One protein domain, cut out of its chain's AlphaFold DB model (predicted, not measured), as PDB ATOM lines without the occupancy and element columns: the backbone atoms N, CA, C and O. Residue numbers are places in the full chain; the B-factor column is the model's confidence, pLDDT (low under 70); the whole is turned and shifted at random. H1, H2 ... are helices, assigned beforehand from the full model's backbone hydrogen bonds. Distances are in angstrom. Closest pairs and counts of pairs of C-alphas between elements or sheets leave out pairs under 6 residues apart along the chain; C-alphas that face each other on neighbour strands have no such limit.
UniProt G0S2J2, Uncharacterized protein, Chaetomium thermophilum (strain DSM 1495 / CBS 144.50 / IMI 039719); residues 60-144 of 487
ATOM      1  N   PRO A  60     -54.137 -33.775  15.932       88.19
ATOM      2  CA  PRO A  60     -52.833 -34.358  16.233       88.19
ATOM      3  C   PRO A  60     -52.203 -33.722  17.475       88.19
ATOM      4  O   PRO A  60     -52.318 -32.513  17.682       88.19
ATOM      5  N   LEU A  61     -51.475 -34.513  18.268       89.81
ATOM      6  CA  LEU A  61     -50.720 -33.980  19.408       89.81
ATOM      7  C   LEU A  61     -49.702 -32.921  18.953       89.81
ATOM      8  O   LEU A  61     -49.547 -31.911  19.626       89.81
ATOM      9  N   MET A  62     -49.085 -33.106  17.779       88.69
ATOM     10  CA  MET A  62     -48.144 -32.144  17.196       88.69
ATOM     11  C   MET A  62     -48.783 -30.766  16.963       88.69
ATOM     12  O   MET A  62     -48.221 -29.762  17.387       88.69
ATOM     13  N   ASP A  63     -49.982 -30.711  16.371       86.50
ATOM     14  CA  ASP A  63     -50.742 -29.469  16.170       86.50
ATOM     15  C   ASP A  63     -51.055 -28.764  17.497       86.50
ATOM     16  O   ASP A  63     -51.097 -27.537  17.553       86.50
ATOM     17  N   ILE A  64     -51.308 -29.529  18.564       89.50
ATOM     18  CA  ILE A  64     -51.591 -28.991  19.899       89.50
ATOM     19  C   ILE A  64     -50.300 -28.459  20.536       89.50
ATOM     20  O   ILE A  64     -50.296 -27.332  21.023       89.50
ATOM     21  N   SER A  65     -49.203 -29.218  20.483       92.75
ATOM     22  CA  SER A  65     -47.904 -28.826  21.042       92.75
ATOM     23  C   SER A  65     -47.305 -27.611  20.334       92.75
ATOM     24  O   SER A  65     -46.919 -26.657  21.000       92.75
ATOM     25  N   LEU A  66     -47.290 -27.595  18.995       91.31
ATOM     26  CA  LEU A  66     -46.846 -26.441  18.201       91.31
ATOM     27  C   LEU A  66     -47.706 -25.205  18.470       91.31
ATOM     28  O   LEU A  66     -47.184 -24.097  18.539       91.31
ATOM     29  N   ARG A  67     -49.018 -25.389  18.658       88.88
ATOM     30  CA  ARG A  67     -49.911 -24.293  19.032       88.88
ATOM     31  C   ARG A  67     -49.581 -23.755  20.422       88.88
ATOM     32  O   ARG A  67     -49.493 -22.546  20.555       88.88
ATOM     33  N   VAL A  68     -49.398 -24.603  21.436       92.38
ATOM     34  CA  VAL A  68     -49.016 -24.151  22.789       92.38
ATOM     35  C   VAL A  68     -47.663 -23.437  22.754       92.38
ATOM     36  O   VAL A  68     -47.527 -22.369  23.334       92.38
ATOM     37  N   LEU A  69     -46.701 -23.954  21.987       94.19
ATOM     38  CA  LEU A  69     -45.399 -23.320  21.778       94.19
ATOM     39  C   LEU A  69     -45.511 -21.945  21.090       94.19
ATOM     40  O   LEU A  69     -44.799 -21.020  21.463       94.19
ATOM     41  N   ALA A  70     -46.431 -21.783  20.133       92.00
ATOM     42  CA  ALA A  70     -46.734 -20.496  19.497       92.00
ATOM     43  C   ALA A  70     -47.591 -19.557  20.373       92.00
ATOM     44  O   ALA A  70     -47.505 -18.341  20.232       92.00
ATOM     45  N   ASP A  71     -48.434 -20.106  21.255       89.69
ATOM     46  CA  ASP A  71     -49.238 -19.371  22.244       89.69
ATOM     47  C   ASP A  71     -48.352 -18.902  23.440       89.69
ATOM     48  O   ASP A  71     -48.745 -17.979  24.148       89.69
ATOM     49  N   SER A  72     -47.152 -19.478  23.638       93.19
ATOM     50  CA  SER A  72     -46.171 -19.141  24.699       93.19
ATOM     51  C   SER A  72     -44.786 -18.711  24.177       93.19
ATOM     52  O   SER A  72     -43.812 -18.722  24.928       93.19
ATOM     53  N   ILE A  73     -44.669 -18.338  22.897       94.31
ATOM     54  CA  ILE A  73     -43.371 -18.133  22.221       94.31
ATOM     55  C   ILE A  73     -42.465 -17.104  22.919       94.31
ATOM     56  O   ILE A  73     -41.253 -17.283  22.952       94.31
ATOM     57  N   SER A  74     -43.051 -16.071  23.533       90.94
ATOM     58  CA  SER A  74     -42.364 -14.994  24.262       90.94
ATOM     59  C   SER A  74     -41.448 -15.481  25.388       90.94
ATOM     60  O   SER A  74     -40.446 -14.825  25.680       90.94
ATOM     61  N   ASP A  75     -41.788 -16.616  26.007       92.75
ATOM     62  CA  ASP A  75     -41.083 -17.213  27.146       92.75
ATOM     63  C   ASP A  75     -40.058 -18.279  26.723       92.75
ATOM     64  O   ASP A  75     -39.325 -18.805  27.560       92.75
ATOM     65  N   VAL A  76     -39.989 -18.612  25.430       94.00
ATOM     66  CA  VAL A  76     -39.066 -19.616  24.888       94.00
ATOM     67  C   VAL A  76     -37.715 -18.967  24.583       94.00
ATOM     68  O   VAL A  76     -37.644 -17.851  24.063       94.00
ATOM     69  N   ASP A  77     -36.619 -19.659  24.881       92.94
ATOM     70  CA  ASP A  77     -35.278 -19.210  24.504       92.94
ATOM     71  C   ASP A  77     -34.859 -19.722  23.122       92.94
ATOM     72  O   ASP A  77     -35.234 -20.813  22.689       92.94
ATOM     73  N   GLY A  78     -34.043 -18.927  22.421       89.25
ATOM     74  CA  GLY A  78     -33.610 -19.225  21.052       89.25
ATOM     75  C   GLY A  78     -32.829 -20.535  20.910       89.25
ATOM     76  O   GLY A  78     -32.800 -21.116  19.829       89.25
ATOM     77  N   GLU A  79     -32.229 -21.033  21.994       92.50
ATOM     78  CA  GLU A  79     -31.586 -22.354  22.067       92.50
ATOM     79  C   GLU A  79     -32.623 -23.484  21.968       92.50
ATOM     80  O   GLU A  79     -32.525 -24.321  21.076       92.50
ATOM     81  N   ALA A  80     -33.710 -23.425  22.742       93.69
ATOM     82  CA  ALA A  80     -34.798 -24.402  22.658       93.69
ATOM     83  C   ALA A  80     -35.524 -24.394  21.294       93.69
ATOM     84  O   ALA A  80     -36.117 -25.398  20.902       93.69
ATOM     85  N   LEU A  81     -35.465 -23.284  20.543       93.94
ATOM     86  CA  LEU A  81     -35.954 -23.211  19.157       93.94
ATOM     87  C   LEU A  81     -35.006 -23.882  18.140       93.94
ATOM     88  O   LEU A  81     -35.472 -24.324  17.088       93.94
ATOM     89  N   GLN A  82     -33.708 -23.998  18.450       91.88
ATOM     90  CA  GLN A  82     -32.718 -24.727  17.642       91.88
ATOM     91  C   GLN A  82     -32.804 -26.250  17.847       91.88
ATOM     92  O   GLN A  82     -32.555 -26.999  16.906       91.88
ATOM     93  N   ASP A  83     -33.236 -26.718  19.021       93.81
ATOM     94  CA  ASP A  83     -33.427 -28.154  19.299       93.81
ATOM     95  C   ASP A  83     -34.666 -28.767  18.606       93.81
ATOM     96  O   ASP A  83     -34.820 -29.989  18.530       93.81
ATOM     97  N   LEU A  84     -35.575 -27.936  18.080       94.38
ATOM     98  CA  LEU A  84     -36.762 -28.392  17.350       94.38
ATOM     99  C   LEU A  84     -36.376 -29.067  16.020       94.38
ATOM    100  O   LEU A  84     -35.629 -28.469  15.247       94.38
ATOM    101  N   PRO A  85     -36.948 -30.235  15.657       94.06
ATOM    102  CA  PRO A  85     -36.739 -30.834  14.336       94.06
ATOM    103  C   PRO A  85     -37.098 -29.873  13.183       94.06
ATOM    104  O   PRO A  85     -38.059 -29.113  13.332       94.06
ATOM    105  N   PRO A  86     -36.444 -29.936  12.004       90.81
ATOM    106  CA  PRO A  86     -36.675 -28.987  10.905       90.81
ATOM    107  C   PRO A  86     -38.150 -28.834  10.498       90.81
ATOM    108  O   PRO A  86     -38.653 -27.722  10.366       90.81
ATOM    109  N   THR A  87     -38.902 -29.937  10.408       90.38
ATOM    110  CA  THR A  87     -40.352 -29.904  10.129       90.38
ATOM    111  C   THR A  87     -41.150 -29.206  11.238       90.38
ATOM    112  O   THR A  87     -42.135 -28.528  10.962       90.38
ATOM    113  N   ALA A  88     -40.728 -29.331  12.501       92.56
ATOM    114  CA  ALA A  88     -41.348 -28.623  13.618       92.56
ATOM    115  C   ALA A  88     -41.044 -27.117  13.561       92.56
ATOM    116  O   ALA A  88     -41.961 -26.321  13.758       92.56
ATOM    117  N   ARG A  89     -39.805 -26.728  13.217       93.31
ATOM    118  CA  ARG A  89     -39.427 -25.326  12.961       93.31
ATOM    119  C   ARG A  89     -40.251 -24.717  11.831       93.31
ATOM    120  O   ARG A  89     -40.831 -23.655  12.014       93.31
ATOM    121  N   GLU A  90     -40.361 -25.407  10.699       90.25
ATOM    122  CA  GLU A  90     -41.121 -24.960   9.527       90.25
ATOM    123  C   GLU A  90     -42.620 -24.765   9.840       90.25
ATOM    124  O   GLU A  90     -43.248 -23.808   9.379       90.25
ATOM    125  N   TRP A  91     -43.213 -25.652  10.646       90.69
ATOM    126  CA  TRP A  91     -44.620 -25.547  11.041       90.69
ATOM    127  C   TRP A  91     -44.847 -24.477  12.114       90.69
ATOM    128  O   TRP A  91     -45.837 -23.748  12.028       90.69
ATOM    129  N   LEU A  92     -43.936 -24.348  13.087       93.00
ATOM    130  CA  LEU A  92     -43.948 -23.265  14.074       93.00
ATOM    131  C   LEU A  92     -43.818 -21.909  13.376       93.00
ATOM    132  O   LEU A  92     -44.622 -21.019  13.635       93.00
ATOM    133  N   TRP A  93     -42.879 -21.786  12.435       91.44
ATOM    134  CA  TRP A  93     -42.723 -20.617  11.576       91.44
ATOM    135  C   TRP A  93     -44.047 -20.266  10.898       91.44
ATOM    136  O   TRP A  93     -44.571 -19.186  11.127       91.44
ATOM    137  N   LYS A  94     -44.665 -21.204  10.168       88.56
ATOM    138  CA  LYS A  94     -45.946 -20.986   9.465       88.56
ATOM    139  C   LYS A  94     -47.133 -20.648  10.378       88.56
ATOM    140  O   LYS A  94     -48.097 -20.046   9.908       88.56
ATOM    141  N   GLU A  95     -47.110 -21.044  11.648       87.50
ATOM    142  CA  GLU A  95     -48.119 -20.650  12.644       87.50
ATOM    143  C   GLU A  95     -47.811 -19.264  13.248       87.50
ATOM    144  O   GLU A  95     -48.745 -18.513  13.517       87.50
ATOM    145  N   LEU A  96     -46.531 -18.894  13.396       87.88
ATOM    146  CA  LEU A  96     -46.077 -17.586  13.884       87.88
ATOM    147  C   LEU A  96     -46.117 -16.480  12.815       87.88
ATOM    148  O   LEU A  96     -46.459 -15.355  13.157       87.88
ATOM    149  N   THR A  97     -45.821 -16.759  11.537       83.31
ATOM    150  CA  THR A  97     -45.843 -15.759  10.444       83.31
ATOM    151  C   THR A  97     -47.212 -15.103  10.312       83.31
ATOM    152  O   THR A  97     -47.296 -13.921  10.006       83.31
ATOM    153  N   ALA A  98     -48.287 -15.845  10.593       77.38
ATOM    154  CA  ALA A  98     -49.625 -15.272  10.669       77.38
ATOM    155  C   ALA A  98     -49.741 -14.240  11.810       77.38
ATOM    156  O   ALA A  98     -50.328 -13.184  11.622       77.38
ATOM    157  N   ARG A  99     -49.177 -14.548  12.984       72.81
ATOM    158  CA  ARG A  99     -49.398 -13.894  14.288       72.81
ATOM    159  C   ARG A  99     -48.491 -12.690  14.583       72.81
ATOM    160  O   ARG A  99     -48.464 -12.261  15.730       72.81
ATOM    161  N   ASN A 100     -47.738 -12.194  13.599       79.19
ATOM    162  CA  ASN A 100     -46.595 -11.286  13.774       79.19
ATOM    163  C   ASN A 100     -45.512 -11.903  14.690       79.19
ATOM    164  O   ASN A 100     -45.601 -11.884  15.918       79.19
ATOM    165  N   ILE A 101     -44.469 -12.484  14.082       87.31
ATOM    166  CA  ILE A 101     -43.381 -13.150  14.819       87.31
ATOM    167  C   ILE A 101     -42.648 -12.128  15.717       87.31
ATOM    168  O   ILE A 101     -42.238 -11.080  15.212       87.31
ATOM    169  N   PRO A 102     -42.389 -12.409  17.007       90.25
ATOM    170  CA  PRO A 102     -41.541 -11.544  17.825       90.25
ATOM    171  C   PRO A 102     -40.087 -11.600  17.353       90.25
ATOM    172  O   PRO A 102     -39.603 -12.666  16.962       90.25
ATOM    173  N   PHE A 103     -39.362 -10.484  17.441       89.62
ATOM    174  CA  PHE A 103     -38.006 -10.360  16.893       89.62
ATOM    175  C   PHE A 103     -37.037 -11.471  17.347       89.62
ATOM    176  O   PHE A 103     -36.314 -12.015  16.513       89.62
ATOM    177  N   HIS A 104     -37.042 -11.883  18.623       92.00
ATOM    178  CA  HIS A 104     -36.164 -12.974  19.091       92.00
ATOM    179  C   HIS A 104     -36.456 -14.325  18.410       92.00
ATOM    180  O   HIS A 104     -35.526 -15.054  18.057       92.00
ATOM    181  N   ALA A 105     -37.735 -14.656  18.210       93.44
ATOM    182  CA  ALA A 105     -38.172 -15.905  17.601       93.44
ATOM    183  C   ALA A 105     -37.940 -15.871  16.088       93.44
ATOM    184  O   ALA A 105     -37.461 -16.854  15.527       93.44
ATOM    185  N   TRP A 106     -38.176 -14.719  15.447       92.75
ATOM    186  CA  TRP A 106     -37.799 -14.486  14.053       92.75
ATOM    187  C   TRP A 106     -36.289 -14.667  13.856       92.75
ATOM    188  O   TRP A 106     -35.878 -15.440  12.996       92.75
ATOM    189  N   ASN A 107     -35.456 -14.028  14.683       91.00
ATOM    190  CA  ASN A 107     -33.996 -14.095  14.572       91.00
ATOM    191  C   ASN A 107     -33.472 -15.527  14.796       91.00
ATOM    192  O   ASN A 107     -32.628 -16.013  14.047       91.00
ATOM    193  N   SER A 108     -34.032 -16.239  15.781       92.00
ATOM    194  CA  SER A 108     -33.655 -17.627  16.079       92.00
ATOM    195  C   SER A 108     -34.068 -18.587  14.958       92.00
ATOM    196  O   SER A 108     -33.233 -19.323  14.434       92.00
ATOM    197  N   LEU A 109     -35.343 -18.570  14.550       92.50
ATOM    198  CA  LEU A 109     -35.875 -19.503  13.554       92.50
ATOM    199  C   LEU A 109     -35.372 -19.200  12.138       92.50
ATOM    200  O   LEU A 109     -35.077 -20.134  11.397       92.50
ATOM    201  N   SER A 110     -35.220 -17.926  11.759       90.31
ATOM    202  CA  SER A 110     -34.688 -17.561  10.438       90.31
ATOM    203  C   SER A 110     -33.242 -18.017  10.255       90.31
ATOM    204  O   SER A 110     -32.893 -18.483   9.171       90.31
ATOM    205  N   ARG A 111     -32.412 -17.952  11.307       90.44
ATOM    206  CA  ARG A 111     -31.068 -18.536  11.290       90.44
ATOM    207  C   ARG A 111     -31.125 -20.057  11.126       90.44
ATOM    208  O   ARG A 111     -30.510 -20.560  10.191       90.44
ATOM    209  N   CYS A 112     -31.938 -20.757  11.922       90.69
ATOM    210  CA  CYS A 112     -32.123 -22.208  11.776       90.69
ATOM    211  C   CYS A 112     -32.550 -22.599  10.350       90.69
ATOM    212  O   CYS A 112     -32.018 -23.541   9.783       90.69
ATOM    213  N   MET A 113     -33.487 -21.860   9.744       87.75
ATOM    214  CA  MET A 113     -33.981 -22.143   8.390       87.75
ATOM    215  C   MET A 113     -32.939 -21.864   7.297       87.75
ATOM    216  O   MET A 113     -32.943 -22.542   6.272       87.75
ATOM    217  N   LYS A 114     -32.031 -20.898   7.502       85.69
ATOM    218  CA  LYS A 114     -30.877 -20.659   6.614       85.69
ATOM    219  C   LYS A 114     -29.835 -21.776   6.745       85.69
ATOM    220  O   LYS A 114     -29.308 -22.226   5.733       85.69
ATOM    221  N   GLU A 115     -29.575 -22.238   7.969       89.06
ATOM    222  CA  GLU A 115     -28.690 -23.373   8.266       89.06
ATOM    223  C   GLU A 115     -29.247 -24.684   7.670       89.06
ATOM    224  O   GLU A 115     -28.531 -25.368   6.939       89.06
ATOM    225  N   ASP A 116     -30.538 -24.978   7.873       87.44
ATOM    226  CA  ASP A 116     -31.257 -26.127   7.294       87.44
ATOM    227  C   ASP A 116     -31.192 -26.126   5.754       87.44
ATOM    228  O   ASP A 116     -30.838 -27.131   5.135       87.44
ATOM    229  N   ALA A 117     -31.491 -24.985   5.122       84.75
ATOM    230  CA  ALA A 117     -31.467 -24.844   3.665       84.75
ATOM    231  C   ALA A 117     -30.050 -24.972   3.074       84.75
ATOM    232  O   ALA A 117     -29.877 -25.533   1.990       84.75
ATOM    233  N   LEU A 118     -29.025 -24.484   3.782       82.81
ATOM    234  CA  LEU A 118     -27.626 -24.647   3.383       82.81
ATOM    235  C   LEU A 118     -27.168 -26.109   3.513       82.81
ATOM    236  O   LEU A 118     -26.479 -26.608   2.624       82.81
ATOM    237  N   GLN A 119     -27.572 -26.804   4.577       86.50
ATOM    238  CA  GLN A 119     -27.273 -28.225   4.756       86.50
ATOM    239  C   GLN A 119     -27.921 -29.068   3.647       86.50
ATOM    240  O   GLN A 119     -27.240 -29.882   3.021       86.50
ATOM    241  N   GLU A 120     -29.193 -28.812   3.314       84.94
ATOM    242  CA  GLU A 120     -29.850 -29.479   2.184       84.94
ATOM    243  C   GLU A 120     -29.143 -29.171   0.847       84.94
ATOM    244  O   GLU A 120     -28.993 -30.063   0.009       84.94
ATOM    245  N   ALA A 121     -28.636 -27.947   0.648       79.94
ATOM    246  CA  ALA A 121     -27.856 -27.598  -0.543       79.94
ATOM    247  C   ALA A 121     -26.579 -28.439  -0.674       79.94
ATOM    248  O   ALA A 121     -26.280 -28.936  -1.763       79.94
ATOM    249  N   VAL A 122     -25.845 -28.637   0.424       82.38
ATOM    250  CA  VAL A 122     -24.634 -29.471   0.446       82.38
ATOM    251  C   VAL A 122     -24.973 -30.933   0.142       82.38
ATOM    252  O   VAL A 122     -24.313 -31.550  -0.695       82.38
ATOM    253  N   GLU A 123     -26.035 -31.474   0.742       85.25
ATOM    254  CA  GLU A 123     -26.473 -32.855   0.502       85.25
ATOM    255  C   GLU A 123     -26.930 -33.075  -0.951       85.25
ATOM    256  O   GLU A 123     -26.461 -34.011  -1.606       85.25
ATOM    257  N   ARG A 124     -27.746 -32.169  -1.515       78.75
ATOM    258  CA  ARG A 124     -28.147 -32.216  -2.936       78.75
ATOM    259  C   ARG A 124     -26.950 -32.083  -3.891       78.75
ATOM    260  O   ARG A 124     -26.947 -32.720  -4.942       78.75
ATOM    261  N   LEU A 125     -25.919 -31.306  -3.542       78.44
ATOM    262  CA  LEU A 125     -24.690 -31.182  -4.343       78.44
ATOM    263  C   LEU A 125     -23.832 -32.459  -4.336       78.44
ATOM    264  O   LEU A 125     -23.136 -32.725  -5.321       78.44
ATOM    265  N   CYS A 126     -23.888 -33.263  -3.270       81.94
ATOM    266  CA  CYS A 126     -23.318 -34.611  -3.260       81.94
ATOM    267  C   CYS A 126     -24.152 -35.585  -4.115       81.94
ATOM    268  O   CYS A 126     -23.590 -36.391  -4.865       81.94
ATOM    269  N   ASP A 127     -25.481 -35.477  -4.065       80.38
ATOM    270  CA  ASP A 127     -26.428 -36.322  -4.800       80.38
ATOM    271  C   ASP A 127     -26.583 -35.894  -6.279       80.38
ATOM    272  O   ASP A 127     -27.621 -35.412  -6.738       80.38
ATOM    273  N   ALA A 128     -25.534 -36.151  -7.075       63.62
ATOM    274  CA  ALA A 128     -25.306 -35.705  -8.465       63.62
ATOM    275  C   ALA A 128     -26.397 -36.013  -9.536       63.62
ATOM    276  O   ALA A 128     -26.190 -35.745 -10.735       63.62
ATOM    277  N   LYS A 129     -27.537 -36.584  -9.125       67.88
ATOM    278  CA  LYS A 129     -28.748 -36.871  -9.908       67.88
ATOM    279  C   LYS A 129     -29.848 -35.801  -9.801       67.88
ATOM    280  O   LYS A 129     -30.695 -35.785 -10.687       67.88
ATOM    281  N   ARG A 130     -29.856 -34.927  -8.784       59.28
ATOM    282  CA  ARG A 130     -30.790 -33.785  -8.688       59.28
ATOM    283  C   ARG A 130     -30.035 -32.490  -8.975       59.28
ATOM    284  O   ARG A 130     -29.098 -32.166  -8.258       59.28
ATOM    285  N   ARG A 131     -30.384 -31.788 -10.058       56.22
ATOM    286  CA  ARG A 131     -29.642 -30.594 -10.521       56.22
ATOM    287  C   ARG A 131     -30.485 -29.338 -10.704       56.22
ATOM    288  O   ARG A 131     -29.906 -28.262 -10.793       56.22
ATOM    289  N   ASP A 132     -31.805 -29.490 -10.744       56.88
ATOM    290  CA  ASP A 132     -32.718 -28.453 -11.235       56.88
ATOM    291  C   ASP A 132     -33.663 -27.914 -10.136       56.88
ATOM    292  O   ASP A 132     -34.407 -26.966 -10.375       56.88
ATOM    293  N   ASP A 133     -33.608 -28.478  -8.921       59.16
ATOM    294  CA  ASP A 133     -34.389 -28.032  -7.759       59.16
ATOM    295  C   ASP A 133     -33.656 -26.897  -7.011       59.16
ATOM    296  O   ASP A 133     -32.854 -27.152  -6.102       59.16
ATOM    297  N   GLU A 134     -33.924 -25.641  -7.383       65.69
ATOM    298  CA  GLU A 134     -33.430 -24.448  -6.675       65.69
ATOM    299  C   GLU A 134     -33.910 -24.427  -5.205       65.69
ATOM    300  O   GLU A 134     -35.039 -24.812  -4.892       65.69
ATOM    301  N   ILE A 135     -33.039 -24.012  -4.278       64.19
ATOM    302  CA  ILE A 135     -33.357 -23.962  -2.842       64.19
ATOM    303  C   ILE A 135     -33.878 -22.573  -2.485       64.19
ATOM    304  O   ILE A 135     -33.128 -21.636  -2.216       64.19
ATOM    305  N   THR A 136     -35.202 -22.460  -2.479       65.50
ATOM    306  CA  THR A 136     -35.913 -21.231  -2.132       65.50
ATOM    307  C   THR A 136     -36.042 -21.087  -0.616       65.50
ATOM    308  O   THR A 136     -36.948 -21.649  -0.001       65.50
ATOM    309  N   ILE A 137     -35.164 -20.290  -0.004       67.31
ATOM    310  CA  ILE A 137     -35.380 -19.791   1.364       67.31
ATOM    311  C   ILE A 137     -36.573 -18.812   1.330       67.31
ATOM    312  O   ILE A 137     -36.545 -17.888   0.514       67.31
ATOM    313  N   PRO A 138     -37.603 -18.961   2.188       67.19
ATOM    314  CA  PRO A 138     -38.732 -18.030   2.237       67.19
ATOM    315  C   PRO A 138     -38.283 -16.587   2.506       67.19
ATOM    316  O   PRO A 138     -37.437 -16.341   3.367       67.19
ATOM    317  N   MET A 139     -38.868 -15.622   1.795       64.25
ATOM    318  CA  MET A 139     -38.505 -14.199   1.887       64.25
ATOM    319  C   MET A 139     -38.770 -13.623   3.289       64.25
ATOM    320  O   MET A 139     -38.028 -12.775   3.784       64.25
ATOM    321  N   GLU A 140     -39.769 -14.157   3.987       67.56
ATOM    322  CA  GLU A 140     -40.096 -13.838   5.377       67.56
ATOM    323  C   GLU A 140     -38.968 -14.264   6.338       67.56
ATOM    324  O   GLU A 140     -38.747 -13.630   7.368       67.56
ATOM    325  N   ALA A 141     -38.221 -15.324   6.005       74.31
ATOM    326  CA  ALA A 141     -37.039 -15.756   6.758       74.31
ATOM    327  C   ALA A 141     -35.780 -14.937   6.399       74.31
ATOM    328  O   ALA A 141     -34.719 -15.118   6.997       74.31
ATOM    329  N   GLN A 142     -35.874 -14.013   5.440       74.94
ATOM    330  CA  GLN A 142     -34.807 -13.069   5.102       74.94
ATOM    331  C   GLN A 142     -35.054 -11.682   5.711       74.94
ATOM    332  O   GLN A 142     -34.092 -11.026   6.104       74.94
ATOM    333  N   ARG A 143     -36.320 -11.262   5.859       78.56
ATOM    334  CA  ARG A 143     -36.712  -9.923   6.332       78.56
ATOM    335  C   ARG A 143     -37.511  -9.958   7.639       78.56
ATOM    336  O   ARG A 143     -38.528 -10.639   7.723       78.56
ATOM    337  N   TYR A 144     -37.112  -9.125   8.601       82.62
ATOM    338  CA  TYR A 144     -37.992  -8.672   9.681       82.62
ATOM    339  C   TYR A 144     -38.634  -7.329   9.319       82.62
ATOM    340  O   TYR A 144     -38.068  -6.551   8.549       82.62
TER     341      TYR A 144
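Overview. This is residues 60 to 144 of the 487 residues of an uncharacterized protein of Chaetomium thermophilum (strain DSM 1495 / CBS 144.50 / IMI 039719) (UniProt G0S2J2). One long helix, H4, makes the length of the model; three shorter helices gather at its first half, with H3 and H2 packed on it and H1 on the far side of H3. The later end of H4 reaches away from this cluster, residues 125 to 132 stick out, and the last stretch folds back alongside H4. The 85 residues printed hold four named helices, H1 to H4 in chain order, and no named strand; the class is all helix. The whole is only just compact, close to loose, with a radius of gyration of the C-alphas of 14.1 A and spans of 42 by 30 by 22 A.

Along the chain. H4, residues 103 to 126, measures 34.8 A from its first C-alpha at (-38.006, -10.360, 16.893) to its last at (-23.318, -34.611, -3.260). H3, residues 86 to 96, measures 15.1 A. H2 is short, residues 78 to 82, 6.5 A. H1, residues 61 to 71, measures 15.0 A and begins with C-alpha 61 at (-50.720, -33.980, 19.408).

Arrangement. H4 touches H3 with residues 109 to 116 alone; the closest C-alphas, of Arg 89 and Leu 109, are 6.8 A apart. H3 and H4 form a helical hairpin, opposite ways at a tilt of 36 degrees, only just steep. H4 touches H2 with residues 104 to 112 alone, closest at the C-alphas of Gly 78 and Ser 108, 5.2 A. H1 touches H3, the same way at a steep tilt of 50 degrees; the closest C-alphas, of Leu 66 and Leu 92, are 6.0 A apart. H1 and H4 are apart. In H1, H2, H3 and H4 every O i to N i+4 pair is within hydrogen-bond range.

Size, cuts and confidence. The C-alphas farthest apart, of Asp 75 and Lys 129, are 43.7 A apart. The printed part has no cut. The link from H2 to H3 is tight. Residues 127 to 144 hold no named element. Residues 128 to 140 have pLDDT under 70.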